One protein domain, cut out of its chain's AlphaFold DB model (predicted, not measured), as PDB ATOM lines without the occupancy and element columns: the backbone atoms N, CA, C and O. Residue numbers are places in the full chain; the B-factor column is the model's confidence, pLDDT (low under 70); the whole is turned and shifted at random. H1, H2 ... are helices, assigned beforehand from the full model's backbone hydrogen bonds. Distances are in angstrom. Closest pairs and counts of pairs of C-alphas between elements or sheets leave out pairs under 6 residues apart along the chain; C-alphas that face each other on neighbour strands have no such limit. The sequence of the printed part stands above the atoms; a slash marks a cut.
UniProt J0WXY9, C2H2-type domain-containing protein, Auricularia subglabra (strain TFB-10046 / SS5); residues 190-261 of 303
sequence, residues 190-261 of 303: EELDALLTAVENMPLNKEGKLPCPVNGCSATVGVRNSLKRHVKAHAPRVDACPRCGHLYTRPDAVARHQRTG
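AT A GLANCE: This is residues 190 to 261 of the 303 residues of the protein "C2H2-type domain-containing protein" of Auricularia subglabra (strain TFB-10046 / SS5) (UniProt J0WXY9). Two small lobes lie along a rod: first the helical hairpin of H1 and H2 with the looped stretch 202 to 223, then H3 with a short strand-like loop before it, joined by a thin neck near residues 235 to 237. The 72 printed residues hold three named helices, H1, H2, H3, and no named strand; the class is all helix, though named elements hold only 29 residues. The whole is loose, radius of gyration of the C-alphas 15.4 A, spanning 47 by 21 by 20 A.

IN THESE COORDINATES: H1, residues 190 to 201, begins at C-alpha 190 (107.301, 81.253, 86.388) and is 18.3 A long. H2 is residues 224 to 231. H3, residues 251 to 259, ends at C-alpha 259 (127.142, 100.062, 97.481).

HOW THE PARTS SIT: H1 and H2 touch, closest at the C-alphas of Leu 196 and Lys 228, 6.2 A. They form a helical hairpin, at a shallow tilt of 19 degrees, opposite ways. H3 is apart from both. Residues 210 to 211 pair antiparallel with 220 to 221, and 239 to 240 with 247 to 248. Every O i to N i+4 pair is within hydrogen-bond range in H2 and H3; in H1, 5 of 8.

THE WHOLE: The C-alphas of Lys 206 and Arg 259 are farthest apart, 47.3 A. Both links are long, and the printed part has no cut. Residue 238 is under pLDDT 70.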
ATOM      1  N   GLU A 190     108.728  81.577  86.518       73.81
ATOM      2  CA  GLU A 190     107.301  81.253  86.388       73.81
ATOM      3  C   GLU A 190     106.974  79.894  87.034       73.81
ATOM      4  O   GLU A 190     106.031  79.767  87.818       73.81
ATOM      5  N   GLU A 191     107.823  78.889  86.793       80.75
ATOM      6  CA  GLU A 191     107.742  77.564  87.421       80.75
ATOM      7  C   GLU A 191     107.875  77.655  88.954       80.75
ATOM      8  O   GLU A 191     107.221  76.916  89.690       80.75
ATOM      9  N   LEU A 192     108.666  78.610  89.461       84.62
ATOM     10  CA  LEU A 192     108.867  78.827  90.893       84.62
ATOM     11  C   LEU A 192     107.556  79.074  91.658       84.62
ATOM     12  O   LEU A 192     107.400  78.544  92.761       84.62
ATOM     13  N   ASP A 193     106.628  79.860  91.109       84.75
ATOM     14  CA  ASP A 193     105.357  80.148  91.782       84.75
ATOM     15  C   ASP A 193     104.373  78.967  91.686       84.75
ATOM     16  O   ASP A 193     103.702  78.665  92.676       84.75
ATOM     17  N   ALA A 194     104.389  78.199  90.589       87.12
ATOM     18  CA  ALA A 194     103.671  76.920  90.493       87.12
ATOM     19  C   ALA A 194     104.183  75.882  91.518       87.12
ATOM     20  O   ALA A 194     103.406  75.163  92.149       87.12
ATOM     21  N   LEU A 195     105.492  75.845  91.772       86.94
ATOM     22  CA  LEU A 195     106.076  75.006  92.823       86.94
ATOM     23  C   LEU A 195     105.727  75.511  94.234       86.94
ATOM     24  O   LEU A 195     105.651  74.722  95.176       86.94
ATOM     25  N   LEU A 196     105.500  76.815  94.416       86.94
ATOM     26  CA  LEU A 196     105.140  77.393  95.714       86.94
ATOM     27  C   LEU A 196     103.677  77.179  96.098       86.94
ATOM     28  O   LEU A 196     103.409  77.030  97.296       86.94
ATOM     29  N   THR A 197     102.767  77.126  95.121       88.69
ATOM     30  CA  THR A 197     101.385  76.669  95.327       88.69
ATOM     31  C   THR A 197     101.347  75.154  95.548       88.69
ATOM     32  O   THR A 197     100.709  74.698  96.499       88.69
ATOM     33  N   ALA A 198     102.133  74.368  94.799       87.06
ATOM     34  CA  ALA A 198     102.269  72.925  95.031       87.06
ATOM     35  C   ALA A 198     102.703  72.592  96.476       87.06
ATOM     36  O   ALA A 198     102.129  71.704  97.103       87.06
ATOM     37  N   VAL A 199     103.638  73.353  97.067       87.62
ATOM     38  CA  VAL A 199     104.076  73.190  98.476       87.62
ATOM     39  C   VAL A 199     102.955  73.391  99.513       87.62
ATOM     40  O   VAL A 199     103.083  72.939 100.658       87.62
ATOM     41  N   GLU A 200     101.845  74.047  99.168       86.12
ATOM     42  CA  GLU A 200     100.694  74.156 100.073       86.12
ATOM     43  C   GLU A 200      99.989  72.805 100.217       86.12
ATOM     44  O   GLU A 200      99.854  72.303 101.336       86.12
ATOM     45  N   ASN A 201      99.676  72.170  99.088       84.31
ATOM     46  CA  ASN A 201      98.925  70.915  99.016       84.31
ATOM     47  C   ASN A 201      99.811  69.652  99.033       84.31
ATOM     48  O   ASN A 201      99.289  68.542  99.082       84.31
ATOM     49  N   MET A 202     101.141  69.806  99.023       85.00
ATOM     50  CA  MET A 202     102.094  68.692  98.979       85.00
ATOM     51  C   MET A 202     101.886  67.701 100.144       85.00
ATOM     52  O   MET A 202     101.911  68.127 101.309       85.00
ATOM     53  N   PRO A 203     101.734  66.390  99.872       84.06
ATOM     54  CA  PRO A 203     101.636  65.374 100.913       84.06
ATOM     55  C   PRO A 203     102.981  65.150 101.622       84.06
ATOM     56  O   PRO A 203     104.057  65.477 101.113       84.06
ATOM     57  N   LEU A 204     102.918  64.551 102.812       87.19
ATOM     58  CA  LEU A 204     104.101  64.054 103.513       87.19
ATOM     59  C   LEU A 204     104.590  62.750 102.869       87.19
ATOM     60  O   LEU A 204     103.798  61.925 102.418       87.19
ATOM     61  N   ASN A 205     105.905  62.550 102.869       83.94
ATOM     62  CA  ASN A 205     106.526  61.283 102.510       83.94
ATOM     63  C   ASN A 205     106.417  60.250 103.654       83.94
ATOM     64  O   ASN A 205     105.925  60.553 104.745       83.94
ATOM     65  N   LYS A 206     106.919  59.029 103.420       81.75
ATOM     66  CA  LYS A 206     106.832  57.904 104.370       81.75
ATOM     67  C   LYS A 206     107.521  58.171 105.720       81.75
ATOM     68  O   LYS A 206     107.169  57.537 106.706       81.75
ATOM     69  N   GLU A 207     108.445  59.134 105.800       82.19
ATOM     70  CA  GLU A 207     109.136  59.533 107.040       82.19
ATOM     71  C   GLU A 207     108.562  60.815 107.683       82.19
ATOM     72  O   GLU A 207     109.241  61.463 108.496       82.19
ATOM     73  N   GLY A 208     107.346  61.219 107.295       83.88
ATOM     74  CA  GLY A 208     106.638  62.374 107.854       83.88
ATOM     75  C   GLY A 208     107.249  63.726 107.474       83.88
ATOM     76  O   GLY A 208     107.216  64.662 108.273       83.88
ATOM     77  N   LYS A 209     107.864  63.843 106.290       88.38
ATOM     78  CA  LYS A 209     108.547  65.063 105.815       88.38
ATOM     79  C   LYS A 209     107.967  65.511 104.480       88.38
ATOM     80  O   LYS A 209     107.557  64.683 103.676       88.38
ATOM     81  N   LEU A 210     107.973  66.812 104.209       87.06
ATOM     82  CA  LEU A 210     107.581  67.327 102.897       87.06
ATOM     83  C   LEU A 210     108.786  67.217 101.941       87.06
ATOM     84  O   LEU A 210     109.844  67.772 102.265       87.06
ATOM     85  N   PRO A 211     108.681  66.508 100.805       87.44
ATOM     86  CA  PRO A 211     109.721  66.495  99.777       87.44
ATOM     87  C   PRO A 211     109.733  67.812  98.985       87.44
ATOM     88  O   PRO A 211     108.738  68.537  98.953       87.44
ATOM     89  N   CYS A 212     110.852  68.127  98.330       86.31
ATOM     90  CA  CYS A 212     110.898  69.227  97.368       86.31
ATOM     91  C   CYS A 212     110.200  68.816  96.057       86.31
ATOM     92  O   CYS A 212     110.483  67.727  95.563       86.31
ATOM     93  N   PRO A 213     109.319  69.654  95.472       84.38
ATOM     94  CA  PRO A 213     108.716  69.375  94.166       84.38
ATOM     95  C   PRO A 213     109.650  69.682  92.979       84.38
ATOM     96  O   PRO A 213     109.279  69.435  91.839       84.38
ATOM     97  N   VAL A 214     110.851  70.227  93.220       85.19
ATOM     98  CA  VAL A 214     111.829  70.534  92.163       85.19
ATOM     99  C   VAL A 214     112.503  69.257  91.664       85.19
ATOM    100  O   VAL A 214     113.147  68.545  92.441       85.19
ATOM    101  N   ASN A 215     112.427  69.016  90.354       79.75
ATOM    102  CA  ASN A 215     113.109  67.906  89.691       79.75
ATOM    103  C   ASN A 215     114.620  67.908  89.998       79.75
ATOM    104  O   ASN A 215     115.291  68.937  89.942       79.75
ATOM    105  N   GLY A 216     115.154  66.747  90.388       78.50
ATOM    106  CA  GLY A 216     116.545  66.588  90.835       78.50
ATOM    107  C   GLY A 216     116.831  66.989  92.294       78.50
ATOM    108  O   GLY A 216     117.900  66.659  92.811       78.50
ATOM    109  N   CYS A 217     115.908  67.644  93.011       83.62
ATOM    110  CA  CYS A 217     116.138  68.055  94.398       83.62
ATOM    111  C   CYS A 217     115.604  67.039  95.426       83.62
ATOM    112  O   CYS A 217     114.466  67.114  95.882       83.62
ATOM    113  N   SER A 218     116.465  66.130  95.889       80.50
ATOM    114  CA  SER A 218     116.136  65.091  96.889       80.50
ATOM    115  C   SER A 218     115.940  65.590  98.336       80.50
ATOM    116  O   SER A 218     115.934  64.804  99.286       80.50
ATOM    117  N   ALA A 219     115.798  66.897  98.554       82.38
ATOM    118  CA  ALA A 219     115.797  67.490  99.886       82.38
ATOM    119  C   ALA A 219     114.417  67.434 100.569       82.38
ATOM    120  O   ALA A 219     113.471  68.123 100.187       82.38
ATOM    121  N   THR A 220     114.324  66.665 101.656       85.31
ATOM    122  CA  THR A 220     113.127  66.574 102.506       85.31
ATOM    123  C   THR A 220     113.174  67.576 103.667       85.31
ATOM    124  O   THR A 220     114.232  67.895 104.217       85.31
ATOM    125  N   VAL A 221     112.014  68.127 104.043       86.12
ATOM    126  CA  VAL A 221     111.894  69.190 105.053       86.12
ATOM    127  C   VAL A 221     110.661  68.969 105.931       86.12
ATOM    128  O   VAL A 221     109.535  68.961 105.449       86.12
ATOM    129  N   GLY A 222     110.842  68.854 107.249       85.56
ATOM    130  CA  GLY A 222     109.741  68.604 108.197       85.56
ATOM    131  C   GLY A 222     108.796  69.787 108.479       85.56
ATOM    132  O   GLY A 222     107.968  69.687 109.374       85.56
ATOM    133  N   VAL A 223     108.930  70.929 107.789       88.12
ATOM    134  CA  VAL A 223     108.134  72.149 108.050       88.12
ATOM    135  C   VAL A 223     107.825  72.884 106.744       88.12
ATOM    136  O   VAL A 223     108.747  73.338 106.061       88.12
ATOM    137  N   ARG A 224     106.536  73.097 106.437       86.81
ATOM    138  CA  ARG A 224     106.057  73.742 105.193       86.81
ATOM    139  C   ARG A 224     106.670  75.127 104.944       86.81
ATOM    140  O   ARG A 224     107.120  75.412 103.839       86.81
ATOM    141  N   ASN A 225     106.807  75.959 105.980       88.06
ATOM    142  CA  ASN A 225     107.455  77.276 105.869       88.06
ATOM    143  C   ASN A 225     108.946  77.184 105.497       88.06
ATOM    144  O   ASN A 225     109.459  78.024 104.754       88.06
ATOM    145  N   SER A 226     109.646  76.156 105.981       87.38
ATOM    146  CA  SER A 226     111.042  75.893 105.619       87.38
ATOM    147  C   SER A 226     111.163  75.311 104.208       87.38
ATOM    148  O   SER A 226     112.165  75.573 103.547       87.38
ATOM    149  N   LEU A 227     110.145  74.590 103.723       88.50
ATOM    150  CA  LEU A 227     110.076  74.133 102.336       88.50
ATOM    151  C   LEU A 227     109.794  75.290 101.363       88.50
ATOM    152  O   LEU A 227     110.547  75.460 100.412       88.50
ATOM    153  N   LYS A 228     108.828  76.178 101.642       87.69
ATOM    154  CA  LYS A 228     108.607  77.393 100.825       87.69
ATOM    155  C   LYS A 228     109.869  78.258 100.705       87.69
ATOM    156  O   LYS A 228     110.190  78.759  99.632       87.69
ATOM    157  N   ARG A 229     110.630  78.403 101.798       86.00
ATOM    158  CA  ARG A 229     111.935  79.097 101.796       86.00
ATOM    159  C   ARG A 229     113.040  78.346 101.049       86.00
ATOM    160  O   ARG A 229     114.011  78.975 100.646       86.00
ATOM    161  N   HIS A 230     112.918  77.030 100.907       87.12
ATOM    162  CA  HIS A 230     113.850  76.192 100.164       87.12
ATOM    163  C   HIS A 230     113.556  76.224  98.660       87.12
ATOM    164  O   HIS A 230     114.499  76.412  97.896       87.12
ATOM    165  N   VAL A 231     112.286  76.140  98.249       85.81
ATOM    166  CA  VAL A 231     111.862  76.341  96.852       85.81
ATOM    167  C   VAL A 231     112.303  77.724  96.368       85.81
ATOM    168  O   VAL A 231     113.024  77.812  95.383       85.81
ATOM    169  N   LYS A 232     112.071  78.797  97.145       84.50
ATOM    170  CA  LYS A 232     112.584  80.156  96.838       84.50
ATOM    171  C   LYS A 232     114.114  80.302  96.757       84.50
ATOM    172  O   LYS A 232     114.584  81.384  96.416       84.50
ATOM    173  N   ALA A 233     114.897  79.265  97.062       83.44
ATOM    174  CA  ALA A 233     116.347  79.254  96.860       83.44
ATOM    175  C   ALA A 233     116.790  78.575  95.546       83.44
ATOM    176  O   ALA A 233     117.969  78.677  95.221       83.44
ATOM    177  N   HIS A 234     115.868  77.933  94.813       81.62
ATOM    178  CA  HIS A 234     116.042  77.477  93.423       81.62
ATOM    179  C   HIS A 234     115.777  78.584  92.389       81.62
ATOM    180  O   HIS A 234     116.042  78.397  91.204       81.62
ATOM    181  N   ALA A 235     115.252  79.735  92.830       80.69
ATOM    182  CA  ALA A 235     115.032  80.901  91.982       80.69
ATOM    183  C   ALA A 235     116.315  81.257  91.200       80.69
ATOM    184  O   ALA A 235     117.402  81.271  91.798       80.69
ATOM    185  N   PRO A 236     116.213  81.562  89.896       70.44
ATOM    186  CA  PRO A 236     117.379  81.708  89.047       70.44
ATOM    187  C   PRO A 236     118.122  82.993  89.419       70.44
ATOM    188  O   PRO A 236     117.528  84.005  89.805       70.44
ATOM    189  N   ARG A 237     119.453  82.961  89.343       71.88
ATOM    190  CA  ARG A 237     120.289  84.116  89.686       71.88
ATOM    191  C   ARG A 237     120.474  85.016  88.469       71.88
ATOM    192  O   ARG A 237     121.516  84.975  87.825       71.88
ATOM    193  N   VAL A 238     119.424  85.774  88.170       67.62
ATOM    194  CA  VAL A 238     119.297  86.616  86.973       67.62
ATOM    195  C   VAL A 238     120.339  87.736  86.865       67.62
ATOM    196  O   VAL A 238     120.751  88.052  85.755       67.62
ATOM    197  N   ASP A 239     120.820  88.304  87.978       70.81
ATOM    198  CA  ASP A 239     121.696  89.483  87.941       70.81
ATOM    199  C   ASP A 239     123.138  89.168  88.371       70.81
ATOM    200  O   ASP A 239     123.402  88.810  89.525       70.81
ATOM    201  N   ALA A 240     124.104  89.383  87.477       79.62
ATOM    202  CA  ALA A 240     125.529  89.333  87.799       79.62
ATOM    203  C   ALA A 240     126.050  90.694  88.301       79.62
ATOM    204  O   ALA A 240     125.696  91.749  87.774       79.62
ATOM    205  N   CYS A 241     126.961  90.702  89.280       82.50
ATOM    206  CA  CYS A 241     127.722  91.913  89.591       82.50
ATOM    207  C   CYS A 241     128.855  92.115  88.563       82.50
ATOM    208  O   CYS A 241     129.801  91.320  88.566       82.50
ATOM    209  N   PRO A 242     128.869  93.204  87.765       75.25
ATOM    210  CA  PRO A 242     129.858  93.402  86.697       75.25
ATOM    211  C   PRO A 242     131.301  93.610  87.195       75.25
ATOM    212  O   PRO A 242     132.224  93.645  86.394       75.25
ATOM    213  N   ARG A 243     131.517  93.750  88.513       74.56
ATOM    214  CA  ARG A 243     132.849  93.916  89.127       74.56
ATOM    215  C   ARG A 243     133.417  92.647  89.780       74.56
ATOM    216  O   ARG A 243     134.586  92.653  90.151       74.56
ATOM    217  N   CYS A 244     132.624  91.586  89.945       80.94
ATOM    218  CA  CYS A 244     133.080  90.342  90.588       80.94
ATOM    219  C   CYS A 244     132.394  89.051  90.098       80.94
ATOM    220  O   CYS A 244     132.638  87.992  90.668       80.94
ATOM    221  N   GLY A 245     131.512  89.104  89.093       74.31
ATOM    222  CA  GLY A 245     130.839  87.922  88.530       74.31
ATOM    223  C   GLY A 245     129.860  87.207  89.475       74.31
ATOM    224  O   GLY A 245     129.188  86.266  89.066       74.31
ATOM    225  N   HIS A 246     129.737  87.640  90.735       75.19
ATOM    226  CA  HIS A 246     128.785  87.064  91.677       75.19
ATOM    227  C   HIS A 246     127.351  87.225  91.168       75.19
ATOM    228  O   HIS A 246     126.896  88.340  90.913       75.19
ATOM    229  N   LEU A 247     126.660  86.091  91.048       78.69
ATOM    230  CA  LEU A 247     125.274  85.991  90.606       78.69
ATOM    231  C   LEU A 247     124.311  86.165  91.793       78.69
ATOM    232  O   LEU A 247     124.496  85.544  92.847       78.69
ATOM    233  N   TYR A 248     123.253  86.949  91.603       79.06
ATOM    234  CA  TYR A 248     122.221  87.269  92.590       79.06
ATOM    235  C   TYR A 248     120.818  87.020  92.021       79.06
ATOM    236  O   TYR A 248     120.590  87.109  90.822       79.06
ATOM    237  N   THR A 249     119.851  86.722  92.893       74.75
ATOM    238  CA  THR A 249     118.446  86.468  92.510       74.75
ATOM    239  C   THR A 249     117.579  87.729  92.402       74.75
ATOM    240  O   THR A 249     116.372  87.608  92.212       74.75
ATOM    241  N   ARG A 250     118.147  88.929  92.614       76.06
ATOM    242  CA  ARG A 250     117.437  90.223  92.593       76.06
ATOM    243  C   ARG A 250     118.383  91.387  92.261       76.06
ATOM    244  O   ARG A 250     119.468  91.440  92.860       76.06
ATOM    245  N   PRO A 251     117.918  92.424  91.540       77.88
ATOM    246  CA  PRO A 251     118.746  93.583  91.215       77.88
ATOM    247  C   PRO A 251     119.033  94.429  92.461       77.88
ATOM    248  O   PRO A 251     120.135  94.951  92.620       77.88
ATOM    249  N   ASP A 252     118.112  94.474  93.435       82.56
ATOM    250  CA  ASP A 252     118.329  95.128  94.738       82.56
ATOM    251  C   ASP A 252     119.530  94.551  95.497       82.56
ATOM    252  O   ASP A 252     120.227  95.257  96.233       82.56
ATOM    253  N   ALA A 253     119.759  93.239  95.353       81.94
ATOM    254  CA  ALA A 253     120.859  92.554  96.009       81.94
ATOM    255  C   ALA A 253     122.191  92.950  95.366       81.94
ATOM    256  O   ALA A 253     123.129  93.251  96.107       81.94
ATOM    257  N   VAL A 254     122.237  93.057  94.031       84.62
ATOM    258  CA  VAL A 254     123.387  93.598  93.291       84.62
ATOM    259  C   VAL A 254     123.626  95.060  93.650       84.62
ATOM    260  O   VAL A 254     124.731  95.405  94.055       84.62
ATOM    261  N   ALA A 255     122.603  95.915  93.586       83.12
ATOM    262  CA  ALA A 255     122.714  97.338  93.899       83.12
ATOM    263  C   ALA A 255     123.208  97.575  95.336       83.12
ATOM    264  O   ALA A 255     124.084  98.408  95.570       83.12
ATOM    265  N   ARG A 256     122.713  96.805  96.315       85.31
ATOM    266  CA  ARG A 256     123.217  96.859  97.695       85.31
ATOM    267  C   ARG A 256     124.664  96.373  97.794       85.31
ATOM    268  O   ARG A 256     125.464  97.053  98.425       85.31
ATOM    269  N   HIS A 257     125.005  95.249  97.167       83.50
ATOM    270  CA  HIS A 257     126.364  94.698  97.153       83.50
ATOM    271  C   HIS A 257     127.382  95.661  96.511       83.50
ATOM    272  O   HIS A 257     128.461  95.880  97.058       83.50
ATOM    273  N   GLN A 258     127.007  96.316  95.408       81.25
ATOM    274  CA  GLN A 258     127.803  97.359  94.759       81.25
ATOM    275  C   GLN A 258     128.041  98.578  95.667       81.25
ATOM    276  O   GLN A 258     129.127  99.156  95.609       81.25
ATOM    277  N   ARG A 259     127.054  98.956  96.501       82.00
ATOM    278  CA  ARG A 259     127.142 100.062  97.481       82.00
ATOM    279  C   ARG A 259     127.966  99.704  98.720       82.00
ATOM    280  O   ARG A 259     128.700 100.548  99.211       82.00
ATOM    281  N   THR A 260     127.879  98.468  99.218       77.69
ATOM    282  CA  THR A 260     128.686  97.992 100.363       77.69
ATOM    283  C   THR A 260     130.136  97.657  99.997       77.69
ATOM    284  O   THR A 260     130.898  97.237 100.863       77.69
ATOM    285  N   GLY A 261     130.507  97.810  98.724       70.12
ATOM    286  CA  GLY A 261     131.776  97.357  98.172       70.12
ATOM    287  C   GLY A 261     131.707  95.902  97.703       70.12
ATOM    288  O   GLY A 261     131.518  94.975  98.491       70.12
TER     289      GLY A 261